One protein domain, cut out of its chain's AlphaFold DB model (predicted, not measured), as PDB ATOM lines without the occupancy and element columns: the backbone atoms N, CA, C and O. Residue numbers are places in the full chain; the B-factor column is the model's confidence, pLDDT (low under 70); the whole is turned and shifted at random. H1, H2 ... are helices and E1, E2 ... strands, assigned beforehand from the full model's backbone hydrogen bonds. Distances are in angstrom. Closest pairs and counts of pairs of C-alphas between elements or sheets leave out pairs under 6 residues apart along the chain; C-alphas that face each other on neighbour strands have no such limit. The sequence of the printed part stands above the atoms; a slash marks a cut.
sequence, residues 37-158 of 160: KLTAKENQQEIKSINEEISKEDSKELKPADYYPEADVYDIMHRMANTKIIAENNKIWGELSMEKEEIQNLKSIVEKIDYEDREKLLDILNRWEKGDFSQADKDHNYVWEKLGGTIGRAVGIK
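Overview. This is residues 37 to 158 of the 160 residues of an uncharacterized protein of Clostridium sp. (UniProt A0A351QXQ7). A small two-stranded sheet, E1 and E2, sits at one end of a loose up-and-down bundle of four helices, H2, H3, H4 and H5, each running against the one before it; the sheet packs on H5. H1, the longest helix, crosses H2 and H3 on one side of the bundle, and the unnamed stretch of residues 55 to 69 loops round at the end away from the sheet. The printed part has 122 residues, with elements in the order H1, H2, E1, H3, H4, H5, E2; the sheet is antiparallel and the class mostly helix. The whole is compact, with a radius of gyration of the C-alphas of 14.0 A, and elongated, spanning 47 by 27 by 25 A.

Along the chain. E1 is residues 85 to 87 and E2 residues 154 to 157, which ends at C-alpha 157 (300.206, 194.070, 276.774). H5 is residues 136 to 146, 15.5 A; H2 residues 70 to 81, 16.5 A; H4 residues 118 to 129, 16.0 A; H3 residues 100 to 112, 18.6 A. H1, residues 37 to 54, begins at C-alpha 37 (311.223, 209.675, 268.075) and measures 25.6 A.

Arrangement. E1 and E2 are antiparallel at 150 degrees, with N 86 and O 156 within hydrogen-bond range at 2.8 A. The closest C-alphas of H5 and E2, Asp 137 and Ala 154, are 5.1 A apart. H5 touches H2 at a shallow tilt of 28 degrees, closest at the C-alphas of Tyr 74 and Val 143, 5.2 A. H3 and H4 form a helical hairpin at 17 degrees, closest at the C-alphas of Lys 100 and Glu 129, 5.9 A. H2 and H3 are close but not clearly touching, as are H4 and H5. H1 touches H2 with residues 37 to 44 alone, at a steep tilt of 64 degrees, closest at the C-alphas of Ala 40 and Ile 76, 5.8 A. H1 touches H3 with residues 44 to 51 alone, closest at the C-alphas of Lys 48 and Asn 105, 6.1 A. Every O i to N i+4 pair is within hydrogen-bond range in H1 to H5.

Size, cuts and confidence. The two C-alphas farthest apart, those of Asp 58 and Asn 89, are 47.5 A apart. The links H1 to H2 and E1 to H3 are long. The printed part has no cut, and of its residues residue 58 alone has a pLDDT under 70.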
ATOM      1  N   LYS A  37     311.088 209.631 266.611       84.75
ATOM      2  CA  LYS A  37     311.223 209.675 268.075       84.75
ATOM      3  C   LYS A  37     311.815 210.995 268.573       84.75
ATOM      4  O   LYS A  37     311.427 211.465 269.636       84.75
ATOM      5  N   LEU A  38     312.760 211.577 267.826       85.94
ATOM      6  CA  LEU A  38     313.338 212.880 268.175       85.94
ATOM      7  C   LEU A  38     312.281 213.989 268.134       85.94
ATOM      8  O   LEU A  38     312.159 214.713 269.110       85.94
ATOM      9  N   THR A  39     311.470 214.040 267.073       88.69
ATOM     10  CA  THR A  39     310.369 215.005 266.931       88.69
ATOM     11  C   THR A  39     309.356 214.863 268.060       88.69
ATOM     12  O   THR A  39     309.040 215.833 268.730       88.69
ATOM     13  N   ALA A  40     308.927 213.644 268.378       88.81
ATOM     14  CA  ALA A  40     307.974 213.442 269.466       88.81
ATOM     15  C   ALA A  40     308.543 213.817 270.850       88.81
ATOM     16  O   ALA A  40     307.812 214.255 271.736       88.81
ATOM     17  N   LYS A  41     309.861 213.675 271.040       90.00
ATOM     18  CA  LYS A  41     310.549 214.134 272.252       90.00
ATOM     19  C   LYS A  41     310.636 215.663 272.319       90.00
ATOM     20  O   LYS A  41     310.498 216.221 273.404       90.00
ATOM     21  N   GLU A  42     310.860 216.326 271.186       92.75
ATOM     22  CA  GLU A  42     310.793 217.789 271.069       92.75
ATOM     23  C   GLU A  42     309.373 218.282 271.395       92.75
ATOM     24  O   GLU A  42     309.224 219.160 272.240       92.75
ATOM     25  N   ASN A  43     308.343 217.624 270.859       91.94
ATOM     26  CA  ASN A  43     306.934 217.923 271.131       91.94
ATOM     27  C   ASN A  43     306.565 217.734 272.617       91.94
ATOM     28  O   ASN A  43     305.889 218.578 273.202       91.94
ATOM     29  N   GLN A  44     307.052 216.674 273.282       90.00
ATOM     30  CA  GLN A  44     306.881 216.519 274.738       90.00
ATOM     31  C   GLN A  44     307.491 217.687 275.521       90.00
ATOM     32  O   GLN A  44     306.918 218.131 276.516       90.00
ATOM     33  N   GLN A  45     308.647 218.191 275.089       93.00
ATOM     34  CA  GLN A  45     309.286 219.339 275.726       93.00
ATOM     35  C   GLN A  45     308.521 220.640 275.451       93.00
ATOM     36  O   GLN A  45     308.356 221.447 276.365       93.00
ATOM     37  N   GLU A  46     308.015 220.823 274.235       93.44
ATOM     38  CA  GLU A  46     307.165 221.956 273.863       93.44
ATOM     39  C   GLU A  46     305.886 222.004 274.708       93.44
ATOM     40  O   GLU A  46     305.565 223.050 275.269       93.44
ATOM     41  N   ILE A  47     305.212 220.864 274.907       92.06
ATOM     42  CA  ILE A  47     304.028 220.752 275.773       92.06
ATOM     43  C   ILE A  47     304.305 221.260 277.192       92.06
ATOM     44  O   ILE A  47     303.455 221.929 277.784       92.06
ATOM     45  N   LYS A  48     305.489 220.979 277.749       91.81
ATOM     46  CA  LYS A  48     305.871 221.493 279.074       91.81
ATOM     47  C   LYS A  48     305.931 223.016 279.074       91.81
ATOM     48  O   LYS A  48     305.341 223.645 279.948       91.81
ATOM     49  N   SER A  49     306.579 223.604 278.070       91.81
ATOM     50  CA  SER A  49     306.668 225.059 277.923       91.81
ATOM     51  C   SER A  49     305.295 225.706 277.717       91.81
ATOM     52  O   SER A  49     304.971 226.673 278.404       91.81
ATOM     53  N   ILE A  50     304.441 225.128 276.866       89.69
ATOM     54  CA  ILE A  50     303.064 225.600 276.662       89.69
ATOM     55  C   ILE A  50     302.269 225.526 277.975       89.69
ATOM     56  O   ILE A  50     301.571 226.472 278.335       89.69
ATOM     57  N   ASN A  51     302.377 224.438 278.740       88.06
ATOM     58  CA  ASN A  51     301.678 224.322 280.021       88.06
ATOM     59  C   ASN A  51     302.105 225.390 281.028       88.06
ATOM     60  O   ASN A  51     301.243 225.940 281.720       88.06
ATOM     61  N   GLU A  52     303.399 225.706 281.103       88.19
ATOM     62  CA  GLU A  52     303.909 226.795 281.939       88.19
ATOM     63  C   GLU A  52     303.318 228.150 281.528       88.19
ATOM     64  O   GLU A  52     302.982 228.960 282.396       88.19
ATOM     65  N   GLU A  53     303.149 228.400 280.230       86.25
ATOM     66  CA  GLU A  53     302.522 229.620 279.712       86.25
ATOM     67  C   GLU A  53     301.029 229.670 280.032       86.25
ATOM     68  O   GLU A  53     300.574 230.620 280.672       86.25
ATOM     69  N   ILE A  54     300.270 228.624 279.692       82.56
ATOM     70  CA  ILE A  54     298.820 228.615 279.919       82.56
ATOM     71  C   ILE A  54     298.484 228.568 281.414       82.56
ATOM     72  O   ILE A  54     297.429 229.034 281.819       82.56
ATOM     73  N   SER A  55     299.351 228.025 282.274       80.81
ATOM     74  CA  SER A  55     299.123 228.066 283.730       80.81
ATOM     75  C   SER A  55     299.069 229.489 284.303       80.81
ATOM     76  O   SER A  55     298.534 229.689 285.392       80.81
ATOM     77  N   LYS A  56     299.600 230.477 283.569       82.81
ATOM     78  CA  LYS A  56     299.556 231.902 283.926       82.81
ATOM     79  C   LYS A  56     298.299 232.601 283.399       82.81
ATOM     80  O   LYS A  56     298.008 233.711 283.839       82.81
ATOM     81  N   GLU A  57     297.571 231.982 282.471       77.00
ATOM     82  CA  GLU A  57     296.302 232.486 281.949       77.00
ATOM     83  C   GLU A  57     295.139 231.938 282.785       77.00
ATOM     84  O   GLU A  57     294.844 230.746 282.764       77.00
ATOM     85  N   ASP A  58     294.435 232.814 283.503       68.19
ATOM     86  CA  ASP A  58     293.290 232.439 284.348       68.19
ATOM     87  C   ASP A  58     291.986 232.373 283.523       68.19
ATOM     88  O   ASP A  58     290.994 233.046 283.809       68.19
ATOM     89  N   SER A  59     292.008 231.608 282.424       77.69
ATOM     90  CA  SER A  59     290.862 231.422 281.524       77.69
ATOM     91  C   SER A  59     290.401 229.966 281.516       77.69
ATOM     92  O   SER A  59     291.207 229.043 281.417       77.69
ATOM     93  N   LYS A  60     289.084 229.764 281.626       77.62
ATOM     94  CA  LYS A  60     288.444 228.440 281.534       77.62
ATOM     95  C   LYS A  60     287.959 228.106 280.123       77.62
ATOM     96  O   LYS A  60     287.373 227.046 279.926       77.62
ATOM     97  N   GLU A  61     288.135 229.020 279.175       89.06
ATOM     98  CA  GLU A  61     287.735 228.801 277.790       89.06
ATOM     99  C   GLU A  61     288.702 227.829 277.116       89.06
ATOM    100  O   GLU A  61     289.917 227.903 277.312       89.06
ATOM    101  N   LEU A  62     288.148 226.902 276.333       91.69
ATOM    102  CA  LEU A  62     288.957 226.018 275.507       91.69
ATOM    103  C   LEU A  62     289.603 226.833 274.388       91.69
ATOM    104  O   LEU A  62     288.967 227.679 273.756       91.69
ATOM    105  N   LYS A  63     290.874 226.551 274.136       93.00
ATOM    106  CA  LYS A  63     291.592 227.047 272.968       93.00
ATOM    107  C   LYS A  63     291.116 226.291 271.719       93.00
ATOM    108  O   LYS A  63     290.724 225.126 271.830       93.00
ATOM    109  N   PRO A  64     291.144 226.927 270.538       94.25
ATOM    110  CA  PRO A  64     290.738 226.276 269.296       94.25
ATOM    111  C   PRO A  64     291.642 225.077 268.972       94.25
ATOM    112  O   PRO A  64     292.801 225.037 269.384       94.25
ATOM    113  N   ALA A  65     291.112 224.109 268.219       92.88
ATOM    114  CA  ALA A  65     291.797 222.856 267.879       92.88
ATOM    115  C   ALA A  65     293.140 223.040 267.144       92.88
ATOM    116  O   ALA A  65     293.983 222.151 267.171       92.88
ATOM    117  N   ASP A  66     293.352 224.183 266.489       92.75
ATOM    118  CA  ASP A  66     294.590 224.523 265.783       92.75
ATOM    119  C   ASP A  66     295.660 225.164 266.684       92.75
ATOM    120  O   ASP A  66     296.763 225.442 266.214       92.75
ATOM    121  N   TYR A  67     295.374 225.368 267.976       93.62
ATOM    122  CA  TYR A  67     296.336 225.909 268.936       93.62
ATOM    123  C   TYR A  67     297.535 224.977 269.165       93.62
ATOM    124  O   TYR A  67     298.654 225.450 269.352       93.62
ATOM    125  N   TYR A  68     297.313 223.659 269.141       94.56
ATOM    126  CA  TYR A  68     298.370 222.648 269.136       94.56
ATOM    127  C   TYR A  68     297.931 221.467 268.260       94.56
ATOM    128  O   TYR A  68     296.767 221.074 268.341       94.56
ATOM    129  N   PRO A  69     298.802 220.889 267.414       95.88
ATOM    130  CA  PRO A  69     298.377 219.845 266.492       95.88
ATOM    131  C   PRO A  69     297.941 218.562 267.215       95.88
ATOM    132  O   PRO A  69     298.713 217.921 267.927       95.88
ATOM    133  N   GLU A  70     296.714 218.118 266.953       95.81
ATOM    134  CA  GLU A  70     296.165 216.874 267.511       95.81
ATOM    135  C   GLU A  70     297.000 215.639 267.116       95.81
ATOM    136  O   GLU A  70     297.217 214.728 267.915       95.81
ATOM    137  N   ALA A  71     297.562 215.641 265.903       96.44
ATOM    138  CA  ALA A  71     298.463 214.590 265.435       96.44
ATOM    139  C   ALA A  71     299.721 214.440 266.312       96.44
ATOM    140  O   ALA A  71     300.197 213.319 266.501       96.44
ATOM    141  N   ASP A  72     300.233 215.532 266.885       96.94
ATOM    142  CA  ASP A  72     301.380 215.481 267.794       96.94
ATOM    143  C   ASP A  72     300.980 214.872 269.144       96.94
ATOM    144  O   ASP A  72     301.726 214.063 269.700       96.94
ATOM    145  N   VAL A  73     299.768 215.165 269.633       97.69
ATOM    146  CA  VAL A  73     299.193 214.496 270.814       97.69
ATOM    147  C   VAL A  73     299.083 212.991 270.569       97.69
ATOM    148  O   VAL A  73     299.532 212.197 271.401       97.69
ATOM    149  N   TYR A  74     298.552 212.584 269.414       98.19
ATOM    150  CA  TYR A  74     298.450 211.173 269.045       98.19
ATOM    151  C   TYR A  74     299.819 210.489 268.967       98.19
ATOM    152  O   TYR A  74     299.963 209.388 269.502       98.19
ATOM    153  N   ASP A  75     300.835 211.111 268.354       97.38
ATOM    154  CA  ASP A  75     302.173 210.508 268.241       97.38
ATOM    155  C   ASP A  75     302.862 210.375 269.605       97.38
ATOM    156  O   ASP A  75     303.478 209.343 269.893       97.38
ATOM    157  N   ILE A  76     302.701 211.364 270.492       97.44
ATOM    158  CA  ILE A  76     303.201 211.264 271.867       97.44
ATOM    159  C   ILE A  76     302.519 210.095 272.589       97.44
ATOM    160  O   ILE A  76     303.212 209.231 273.135       97.44
ATOM    161  N   MET A  77     301.184 210.019 272.561       98.31
ATOM    162  CA  MET A  77     300.435 208.935 273.208       98.31
ATOM    163  C   MET A  77     300.805 207.561 272.642       98.31
ATOM    164  O   MET A  77     301.036 206.623 273.405       98.31
ATOM    165  N   HIS A  78     300.927 207.440 271.321       98.00
ATOM    166  CA  HIS A  78     301.341 206.216 270.635       98.00
ATOM    167  C   HIS A  78     302.708 205.731 271.144       98.00
ATOM    168  O   HIS A  78     302.858 204.574 271.548       98.00
ATOM    169  N   ARG A  79     303.704 206.622 271.215       96.44
ATOM    170  CA  ARG A  79     305.059 206.276 271.680       96.44
ATOM    171  C   ARG A  79     305.155 206.046 273.180       96.44
ATOM    172  O   ARG A  79     306.009 205.274 273.614       96.44
ATOM    173  N   MET A  80     304.314 206.694 273.975       97.19
ATOM    174  CA  MET A  80     304.166 206.374 275.393       97.19
ATOM    175  C   MET A  80     303.638 204.940 275.550       97.19
ATOM    176  O   MET A  80     304.270 204.114 276.215       97.19
ATOM    177  N   ALA A  81     302.554 204.597 274.846       97.69
ATOM    178  CA  ALA A  81     301.944 203.270 274.896       97.69
ATOM    179  C   ALA A  81     302.866 202.147 274.380       97.69
ATOM    180  O   ALA A  81     302.800 201.027 274.888       97.69
ATOM    181  N   ASN A  82     303.794 202.438 273.459       96.44
ATOM    182  CA  ASN A  82     304.821 201.487 273.007       96.44
ATOM    183  C   ASN A  82     305.626 200.850 274.156       96.44
ATOM    184  O   ASN A  82     306.029 199.685 274.074       96.44
ATOM    185  N   THR A  83     305.797 201.562 275.275       95.69
ATOM    186  CA  THR A  83     306.480 201.018 276.458       95.69
ATOM    187  C   THR A  83     305.715 199.867 277.116       95.69
ATOM    188  O   THR A  83     306.342 199.041 277.780       95.69
ATOM    189  N   LYS A  84     304.399 199.758 276.890       96.69
ATOM    190  CA  LYS A  84     303.482 198.820 277.556       96.69
ATOM    191  C   LYS A  84     302.944 197.707 276.660       96.69
ATOM    192  O   LYS A  84     302.328 196.782 277.174       96.69
ATOM    193  N   ILE A  85     303.173 197.755 275.351       97.31
ATOM    194  CA  ILE A  85     302.513 196.850 274.395       97.31
ATOM    195  C   ILE A  85     303.463 195.859 273.723       97.31
ATOM    196  O   ILE A  85     304.672 196.065 273.628       97.31
ATOM    197  N   ILE A  86     302.889 194.772 273.221       96.75
ATOM    198  CA  ILE A  86     303.518 193.852 272.275       96.75
ATOM    199  C   ILE A  86     302.948 194.185 270.896       96.75
ATOM    200  O   ILE A  86     301.739 194.094 270.690       96.75
ATOM    201  N   ALA A  87     303.807 194.574 269.955       96.25
ATOM    202  CA  ALA A  87     303.404 194.900 268.588       96.25
ATOM    203  C   ALA A  87     303.559 193.705 267.644       96.25
ATOM    204  O   ALA A  87     304.477 192.889 267.783       96.25
ATOM    205  N   GLU A  88     302.700 193.643 266.627       94.19
ATOM    206  CA  GLU A  88     302.821 192.674 265.545       94.19
ATOM    207  C   GLU A  88     304.224 192.737 264.916       94.19
ATOM    208  O   GLU A  88     304.777 193.813 264.660       94.19
ATOM    209  N   ASN A  89     304.823 191.567 264.676       88.94
ATOM    210  CA  ASN A  89     306.174 191.432 264.124       88.94
ATOM    211  C   ASN A  89     307.271 192.162 264.935       88.94
ATOM    212  O   ASN A  89     308.330 192.477 264.383       88.94
ATOM    213  N   ASN A  90     307.029 192.439 266.226       88.50
ATOM    214  CA  ASN A  90     307.916 193.201 267.115       88.50
ATOM    215  C   ASN A  90     308.293 194.586 266.553       88.50
ATOM    216  O   ASN A  90     309.424 195.052 266.714       88.50
ATOM    217  N   LYS A  91     307.366 195.238 265.840       90.81
ATOM    218  CA  LYS A  91     307.589 196.554 265.226       90.81
ATOM    219  C   LYS A  91     307.118 197.674 266.148       90.81
ATOM    220  O   LYS A  91     305.990 198.130 266.035       90.81
ATOM    221  N   ILE A  92     308.016 198.117 267.024       90.44
ATOM    222  CA  ILE A  92     307.829 199.290 267.885       90.44
ATOM    223  C   ILE A  92     308.572 200.488 267.286       90.44
ATOM    224  O   ILE A  92     309.770 200.405 267.004       90.44
ATOM    225  N   TRP A  93     307.871 201.608 267.102       89.19
ATOM    226  CA  TRP A  93     308.420 202.818 266.484       89.19
ATOM    227  C   TRP A  93     308.636 203.917 267.518       89.19
ATOM    228  O   TRP A  93     307.836 204.836 267.674       89.19
ATOM    229  N   GLY A  94     309.773 203.827 268.205       89.75
ATOM    230  CA  GLY A  94     310.147 204.761 269.259       89.75
ATOM    231  C   GLY A  94     309.339 204.559 270.541       89.75
ATOM    232  O   GLY A  94     308.206 204.093 270.534       89.75
ATOM    233  N   GLU A  95     309.951 204.926 271.657       92.81
ATOM    234  CA  GLU A  95     309.343 204.872 272.981       92.81
ATOM    235  C   GLU A  95     309.572 206.222 273.654       92.81
ATOM    236  O   GLU A  95     310.676 206.781 273.570       92.81
ATOM    237  N   LEU A  96     308.529 206.734 274.296       93.81
ATOM    238  CA  LEU A  96     308.590 207.897 275.170       93.81
ATOM    239  C   LEU A  96     308.228 207.476 276.588       93.81
ATOM    240  O   LEU A  96     307.528 206.487 276.800       93.81
ATOM    241  N   SER A  97     308.739 208.225 277.559       91.00
ATOM    242  CA  SER A  97     308.508 207.906 278.959       91.00
ATOM    243  C   SER A  97     307.029 208.033 279.329       91.00
ATOM    244  O   SER A  97     306.360 208.968 278.896       91.00
ATOM    245  N   MET A  98     306.553 207.114 280.172       92.19
ATOM    246  CA  MET A  98     305.239 207.163 280.821       92.19
ATOM    247  C   MET A  98     305.338 207.583 282.294       92.19
ATOM    248  O   MET A  98     304.475 207.222 283.093       92.19
ATOM    249  N   GLU A  99     306.390 208.317 282.679       94.19
ATOM    250  CA  GLU A  99     306.442 208.923 284.011       94.19
ATOM    251  C   GLU A  99     305.194 209.784 284.254       94.19
ATOM    252  O   GLU A  99     304.684 210.451 283.348       94.19
ATOM    253  N   LYS A 100     304.718 209.798 285.503       95.00
ATOM    254  CA  LYS A 100     303.480 210.489 285.891       95.00
ATOM    255  C   LYS A 100     303.456 211.956 285.452       95.00
ATOM    256  O   LYS A 100     302.425 212.428 284.989       95.00
ATOM    257  N   GLU A 101     304.586 212.649 285.560       94.25
ATOM    258  CA  GLU A 101     304.721 214.048 285.141       94.25
ATOM    259  C   GLU A 101     304.473 214.232 283.633       94.25
ATOM    260  O   GLU A 101     303.769 215.157 283.235       94.25
ATOM    261  N   GLU A 102     304.978 213.333 282.780       95.19
ATOM    262  CA  GLU A 102     304.762 213.409 281.326       95.19
ATOM    263  C   GLU A 102     303.288 213.192 280.970       95.19
ATOM    264  O   GLU A 102     302.727 213.921 280.150       95.19
ATOM    265  N   ILE A 103     302.631 212.238 281.640       97.38
ATOM    266  CA  ILE A 103     301.191 211.992 281.477       97.38
ATOM    267  C   ILE A 103     300.387 213.228 281.897       97.38
ATOM    268  O   ILE A 103     299.460 213.629 281.196       97.38
ATOM    269  N   GLN A 104     300.745 213.850 283.023       96.12
ATOM    270  CA  GLN A 104     300.066 215.040 283.544       96.12
ATOM    271  C   GLN A 104     300.224 216.254 282.629       96.12
ATOM    272  O   GLN A 104     299.251 216.975 282.390       96.12
ATOM    273  N   ASN A 105     301.422 216.461 282.084       94.75
ATOM    274  CA  ASN A 105     301.677 217.532 281.129       94.75
ATOM    275  C   ASN A 105     300.845 217.348 279.855       94.75
ATOM    276  O   ASN A 105     300.150 218.272 279.427       94.75
ATOM    277  N   LEU A 106     300.842 216.145 279.284       96.94
ATOM    278  CA  LEU A 106     300.044 215.847 278.097       96.94
ATOM    279  C   LEU A 106     298.542 216.006 278.360       96.94
ATOM    280  O   LEU A 106     297.834 216.643 277.581       96.94
ATOM    281  N   LYS A 107     298.061 215.494 279.497       97.31
ATOM    282  CA  LYS A 107     296.665 215.640 279.927       97.31
ATOM    283  C   LYS A 107     296.259 217.105 280.051       97.31
ATOM    284  O   LYS A 107     295.195 217.466 279.564       97.31
ATOM    285  N   SER A 108     297.113 217.947 280.628       94.25
ATOM    286  CA  SER A 108     296.836 219.381 280.795       94.25
ATOM    287  C   SER A 108     296.632 220.100 279.456       94.25
ATOM    288  O   SER A 108     295.780 220.981 279.363       94.25
ATOM    289  N   ILE A 109     297.363 219.704 278.408       94.25
ATOM    290  CA  ILE A 109     297.161 220.224 277.047       94.25
ATOM    291  C   ILE A 109     295.821 219.774 276.475       94.25
ATOM    292  O   ILE A 109     295.051 220.608 276.002       94.25
ATOM    293  N   VAL A 110     295.503 218.480 276.569       96.56
ATOM    294  CA  VAL A 110     294.217 217.939 276.095       96.56
ATOM    295  C   VAL A 110     293.036 218.573 276.844       96.56
ATOM    296  O   VAL A 110     291.984 218.824 276.263       96.56
ATOM    297  N   GLU A 111     293.194 218.907 278.126       95.25
ATOM    298  CA  GLU A 111     292.159 219.594 278.900       95.25
ATOM    299  C   GLU A 111     291.849 221.005 278.381       95.25
ATOM    300  O   GLU A 111     290.731 221.480 278.583       95.25
ATOM    301  N   LYS A 112     292.796 221.661 277.708       93.12
ATOM    302  CA  LYS A 112     292.724 223.083 277.343       93.12
ATOM    303  C   LYS A 112     292.392 223.344 275.878       93.12
ATOM    304  O   LYS A 112     292.196 224.502 275.526       93.12
ATOM    305  N   ILE A 113     292.335 222.315 275.037       94.38
ATOM    306  CA  ILE A 113     292.148 222.448 273.588       94.38
ATOM    307  C   ILE A 113     290.897 221.689 273.156       94.38
ATOM    308  O   ILE A 113     290.641 220.589 273.645       94.38
ATOM    309  N   ASP A 114     290.116 222.280 272.255       96.00
ATOM    310  CA  ASP A 114     288.850 221.738 271.749       96.00
ATOM    311  C   ASP A 114     289.051 220.680 270.644       96.00
ATOM    312  O   ASP A 114     288.680 220.877 269.489       96.00
ATOM    313  N   TYR A 115     289.705 219.566 270.985       96.94
ATOM    314  CA  TYR A 115     289.892 218.421 270.083       96.94
ATOM    315  C   TYR A 115     288.592 217.642 269.843       96.94
ATOM    316  O   TYR A 115     287.777 217.492 270.756       96.94
ATOM    317  N   GLU A 116     288.431 217.061 268.648       95.44
ATOM    318  CA  GLU A 116     287.221 216.307 268.283       95.44
ATOM    319  C   GLU A 116     287.014 215.094 269.204       95.44
ATOM    320  O   GLU A 116     285.896 214.811 269.636       95.44
ATOM    321  N   ASP A 117     288.095 214.392 269.554       96.62
ATOM    322  CA  ASP A 117     288.057 213.203 270.408       96.62
ATOM    323  C   ASP A 117     288.603 213.433 271.825       96.62
ATOM    324  O   ASP A 117     288.952 212.484 272.539       96.62
ATOM    325  N   ARG A 118     288.603 214.692 272.275       97.31
ATOM    326  CA  ARG A 118     289.118 215.132 273.579       97.31
ATOM    327  C   ARG A 118     288.690 214.242 274.743       97.31
ATOM    328  O   ARG A 118     289.520 213.846 275.559       97.31
ATOM    329  N   GLU A 119     287.401 213.917 274.849       98.19
ATOM    330  CA  GLU A 119     286.886 213.083 275.945       98.19
ATOM    331  C   GLU A 119     287.521 211.688 275.954       98.19
ATOM    332  O   GLU A 119     287.860 211.160 277.018       98.19
ATOM    333  N   LYS A 120     287.745 211.109 274.769       98.50
ATOM    334  CA  LYS A 120     288.387 209.803 274.620       98.50
ATOM    335  C   LYS A 120     289.862 209.862 275.008       98.50
ATOM    336  O   LYS A 120     290.335 208.966 275.709       98.50
ATOM    337  N   LEU A 121     290.570 210.915 274.605       98.62
ATOM    338  CA  LEU A 121     291.961 211.142 274.997       98.62
ATOM    339  C   LEU A 121     292.101 211.314 276.516       98.62
ATOM    340  O   LEU A 121     292.972 210.700 277.137       98.62
ATOM    341  N   LEU A 122     291.208 212.089 277.138       98.62
ATOM    342  CA  LEU A 122     291.204 212.296 278.586       98.62
ATOM    343  C   LEU A 122     290.887 211.015 279.357       98.62
ATOM    344  O   LEU A 122     291.508 210.781 280.392       98.62
ATOM    345  N   ASP A 123     289.967 210.168 278.890       98.69
ATOM    346  CA  ASP A 123     289.709 208.858 279.511       98.69
ATOM    347  C   ASP A 123     290.982 207.997 279.577       98.69
ATOM    348  O   ASP A 123     291.332 207.467 280.637       98.69
ATOM    349  N   ILE A 124     291.722 207.923 278.466       98.69
ATOM    350  CA  ILE A 124     292.986 207.182 278.378       98.69
ATOM    351  C   ILE A 124     294.018 207.763 279.355       98.69
ATOM    352  O   ILE A 124     294.551 207.039 280.200       98.69
ATOM    353  N   LEU A 125     294.262 209.075 279.290       98.56
ATOM    354  CA  LEU A 125     295.275 209.740 280.117       98.56
ATOM    355  C   LEU A 125     294.938 209.683 281.613       98.56
ATOM    356  O   LEU A 125     295.834 209.527 282.439       98.56
ATOM    357  N   ASN A 126     293.654 209.727 281.977       98.50
ATOM    358  CA  ASN A 126     293.201 209.563 283.359       98.50
ATOM    359  C   ASN A 126     293.463 208.157 283.912       98.50
ATOM    360  O   ASN A 126     293.753 208.018 285.104       98.50
ATOM    361  N   ARG A 127     293.343 207.109 283.088       98.31
ATOM    362  CA  ARG A 127     293.729 205.746 283.487       98.31
ATOM    363  C   ARG A 127     295.238 205.626 283.631       98.31
ATOM    364  O   ARG A 127     295.708 205.181 284.677       98.31
ATOM    365  N   TRP A 128     295.994 206.111 282.649       98.31
ATOM    366  CA  TRP A 128     297.457 206.084 282.689       98.31
ATOM    367  C   TRP A 128     298.021 206.845 283.897       98.31
ATOM    368  O   TRP A 128     298.919 206.341 284.563       98.31
ATOM    369  N   GLU A 129     297.454 208.005 284.251       97.81
ATOM    370  CA  GLU A 129     297.860 208.790 285.431       97.81
ATOM    371  C   GLU A 129     297.682 208.008 286.747       97.81
ATOM    372  O   GLU A 129     298.439 208.197 287.703       97.81
ATOM    373  N   LYS A 130     296.698 207.101 286.796       97.25
ATOM    374  CA  LYS A 130     296.439 206.194 287.926       97.25
ATOM    375  C   LYS A 130     297.284 204.915 287.877       97.25
ATOM    376  O   LYS A 130     297.136 204.071 288.757       97.25
ATOM    377  N   GLY A 131     298.148 204.766 286.873       96.12
ATOM    378  CA  GLY A 131     298.932 203.555 286.630       96.12
ATOM    379  C   GLY A 131     298.124 202.403 286.028       96.12
ATOM    380  O   GLY A 131     298.604 201.272 286.013       96.12
ATOM    381  N   ASP A 132     296.908 202.659 285.542       97.31
ATOM    382  CA  ASP A 132     296.088 201.649 284.879       97.31
ATOM    383  C   ASP A 132     296.450 201.554 283.388       97.31
ATOM    384  O   ASP A 132     295.973 202.325 282.550       97.31
ATOM    385  N   PHE A 133     297.289 200.567 283.072       96.62
ATOM    386  CA  PHE A 133     297.700 200.209 281.711       96.62
ATOM    387  C   PHE A 133     297.012 198.935 281.202       96.62
ATOM    388  O   PHE A 133     297.433 198.376 280.192       96.62
ATOM    389  N   SER A 134     295.938 198.483 281.862       97.06
ATOM    390  CA  SER A 134     295.232 197.230 281.534       97.06
ATOM    391  C   SER A 134     294.610 197.199 280.131       97.06
ATOM    392  O   SER A 134     294.159 196.150 279.675       97.06
ATOM    393  N   GLN A 135     294.579 198.343 279.446       97.75
ATOM    394  CA  GLN A 135     294.075 198.503 278.082       97.75
ATOM    395  C   GLN A 135     295.088 199.196 277.160       97.75
ATOM    396  O   GLN A 135     294.701 199.736 276.127       97.75
ATOM    397  N   ALA A 136     296.379 199.203 277.516       97.75
ATOM    398  CA  ALA A 136     297.399 199.945 276.775       97.75
ATOM    399  C   ALA A 136     297.506 199.535 275.296       97.75
ATOM    400  O   ALA A 136     297.845 200.364 274.457       97.75
ATOM    401  N   ASP A 137     297.181 198.287 274.952       98.12
ATOM    402  CA  ASP A 137     297.122 197.799 273.571       98.12
ATOM    403  C   ASP A 137     295.973 198.428 272.766       98.12
ATOM    404  O   ASP A 137     296.162 198.842 271.620       98.12
ATOM    405  N   LYS A 138     294.793 198.562 273.371       98.56
ATOM    406  CA  LYS A 138     293.642 199.261 272.782       98.56
ATOM    407  C   LYS A 138     293.898 200.759 272.691       98.56
ATOM    408  O   LYS A 138     293.578 201.360 271.672       98.56
ATOM    409  N   ASP A 139     294.495 201.337 273.730       98.56
ATOM    410  CA  ASP A 139     294.839 202.757 273.791       98.56
ATOM    411  C   ASP A 139     295.866 203.109 272.709       98.56
ATOM    412  O   ASP A 139     295.675 204.075 271.973       98.56
ATOM    413  N   HIS A 140     296.900 202.274 272.549       98.44
ATOM    414  CA  HIS A 140     297.851 202.350 271.442       98.44
ATOM    415  C   HIS A 140     297.133 202.278 270.092       98.44
ATOM    416  O   HIS A 140     297.338 203.139 269.242       98.44
ATOM    417  N   ASN A 141     296.306 201.250 269.879       98.50
ATOM    418  CA  ASN A 141     295.664 201.025 268.583       98.50
ATOM    419  C   ASN A 141     294.715 202.161 268.199       98.50
ATOM    420  O   ASN A 141     294.650 202.505 267.025       98.50
ATOM    421  N   TYR A 142     294.061 202.787 269.176       98.75
ATOM    422  CA  TYR A 142     293.225 203.959 268.952       98.75
ATOM    423  C   TYR A 142     294.007 205.104 268.294       98.75
ATOM    424  O   TYR A 142     293.662 205.541 267.198       98.75
ATOM    425  N   VAL A 143     295.099 205.559 268.917       98.31
ATOM    426  CA  VAL A 143     295.910 206.660 268.363       98.31
ATOM    427  C   VAL A 143     296.719 206.227 267.137       98.31
ATOM    428  O   VAL A 143     296.924 207.019 266.223       98.31
ATOM    429  N   TRP A 144     297.121 204.958 267.055       98.12
ATOM    430  CA  TRP A 144     297.782 204.391 265.876       98.12
ATOM    431  C   TRP A 144     296.875 204.429 264.637       98.12
ATOM    432  O   TRP A 144     297.343 204.783 263.556       98.12
ATOM    433  N   GLU A 145     295.577 204.136 264.778       98.06
ATOM    434  CA  GLU A 145     294.599 204.268 263.688       98.06
ATOM    435  C   GLU A 145     294.428 205.733 263.262       98.06
ATOM    436  O   GLU A 145     294.421 206.024 262.063       98.06
ATOM    437  N   LYS A 146     294.374 206.668 264.221       97.75
ATOM    438  CA  LYS A 146     294.295 208.116 263.951       97.75
ATOM    439  C   LYS A 146     295.515 208.652 263.195       97.75
ATOM    440  O   LYS A 146     295.376 209.536 262.356       97.75
ATOM    441  N   LEU A 147     296.689 208.072 263.437       96.50
ATOM    442  CA  LEU A 147     297.934 208.378 262.724       96.50
ATOM    443  C   LEU A 147     298.040 207.694 261.346       96.50
ATOM    444  O   LEU A 147     299.072 207.810 260.683       96.50
ATOM    445  N   GLY A 148     297.013 206.960 260.901       96.62
ATOM    446  CA  GLY A 148     297.044 206.225 259.633       96.62
ATOM    447  C   GLY A 148     298.003 205.031 259.657       96.62
ATOM    448  O   GLY A 148     298.629 204.701 258.644       96.62
ATOM    449  N   GLY A 149     298.165 204.406 260.823       93.19
ATOM    450  CA  GLY A 149     299.077 203.297 261.039       93.19
ATOM    451  C   GLY A 149     298.826 202.104 260.109       93.19
ATOM    452  O   GLY A 149     297.697 201.733 259.800       93.19
ATOM    453  N   THR A 150     299.916 201.479 259.660       93.00
ATOM    454  CA  THR A 150     299.885 200.281 258.792       93.00
ATOM    455  C   THR A 150     300.764 199.142 259.302       93.00
ATOM    456  O   THR A 150     300.503 197.977 259.017       93.00
ATOM    457  N   ILE A 151     301.798 199.460 260.086       91.06
ATOM    458  CA  ILE A 151     302.741 198.510 260.684       91.06
ATOM    459  C   ILE A 151     302.829 198.805 262.182       91.06
ATOM    460  O   ILE A 151     302.852 199.970 262.576       91.06
ATOM    461  N   GLY A 152     302.948 197.758 263.002       92.12
ATOM    462  CA  GLY A 152     303.192 197.896 264.442       92.12
ATOM    463  C   GLY A 152     301.932 197.955 265.303       92.12
ATOM    464  O   GLY A 152     301.996 198.424 266.430       92.12
ATOM    465  N   ARG A 153     300.791 197.465 264.803       96.88
ATOM    466  CA  ARG A 153     299.567 197.330 265.599       96.88
ATOM    467  C   ARG A 153     299.827 196.487 266.854       96.88
ATOM    468  O   ARG A 153     300.483 195.444 266.778       96.88
ATOM    469  N   ALA A 154     299.289 196.909 267.994       97.69
ATOM    470  CA  ALA A 154     299.383 196.175 269.250       97.69
ATOM    471  C   ALA A 154     298.542 194.893 269.197       97.69
ATOM    472  O   ALA A 154     297.377 194.916 268.783       97.69
ATOM    473  N   VAL A 155     299.131 193.788 269.653       97.50
ATOM    474  CA  VAL A 155     298.499 192.462 269.767       97.50
ATOM    475  C   VAL A 155     298.388 191.981 271.217       97.50
ATOM    476  O   VAL A 155     297.866 190.897 271.465       97.50
ATOM    477  N   GLY A 156     298.878 192.772 272.171       97.00
ATOM    478  CA  GLY A 156     298.747 192.507 273.598       97.00
ATOM    479  C   GLY A 156     299.548 193.488 274.449       97.00
ATOM    480  O   GLY A 156     300.181 194.411 273.936       97.00
ATOM    481  N   ILE A 157     299.530 193.256 275.758       97.12
ATOM    482  CA  ILE A 157     300.206 194.070 276.774       97.12
ATOM    483  C   ILE A 157     301.433 193.298 277.281       97.12
ATOM    484  O   ILE A 157     301.402 192.068 277.378       97.12
ATOM    485  N   LYS A 158     302.532 194.003 277.569       94.06
ATOM    486  CA  LYS A 158     303.718 193.419 278.212       94.06
ATOM    487  C   LYS A 158     303.338 192.981 279.633       94.06
ATOM    488  O   LYS A 158     302.645 193.709 280.331       94.06
TER     489      LYS A 158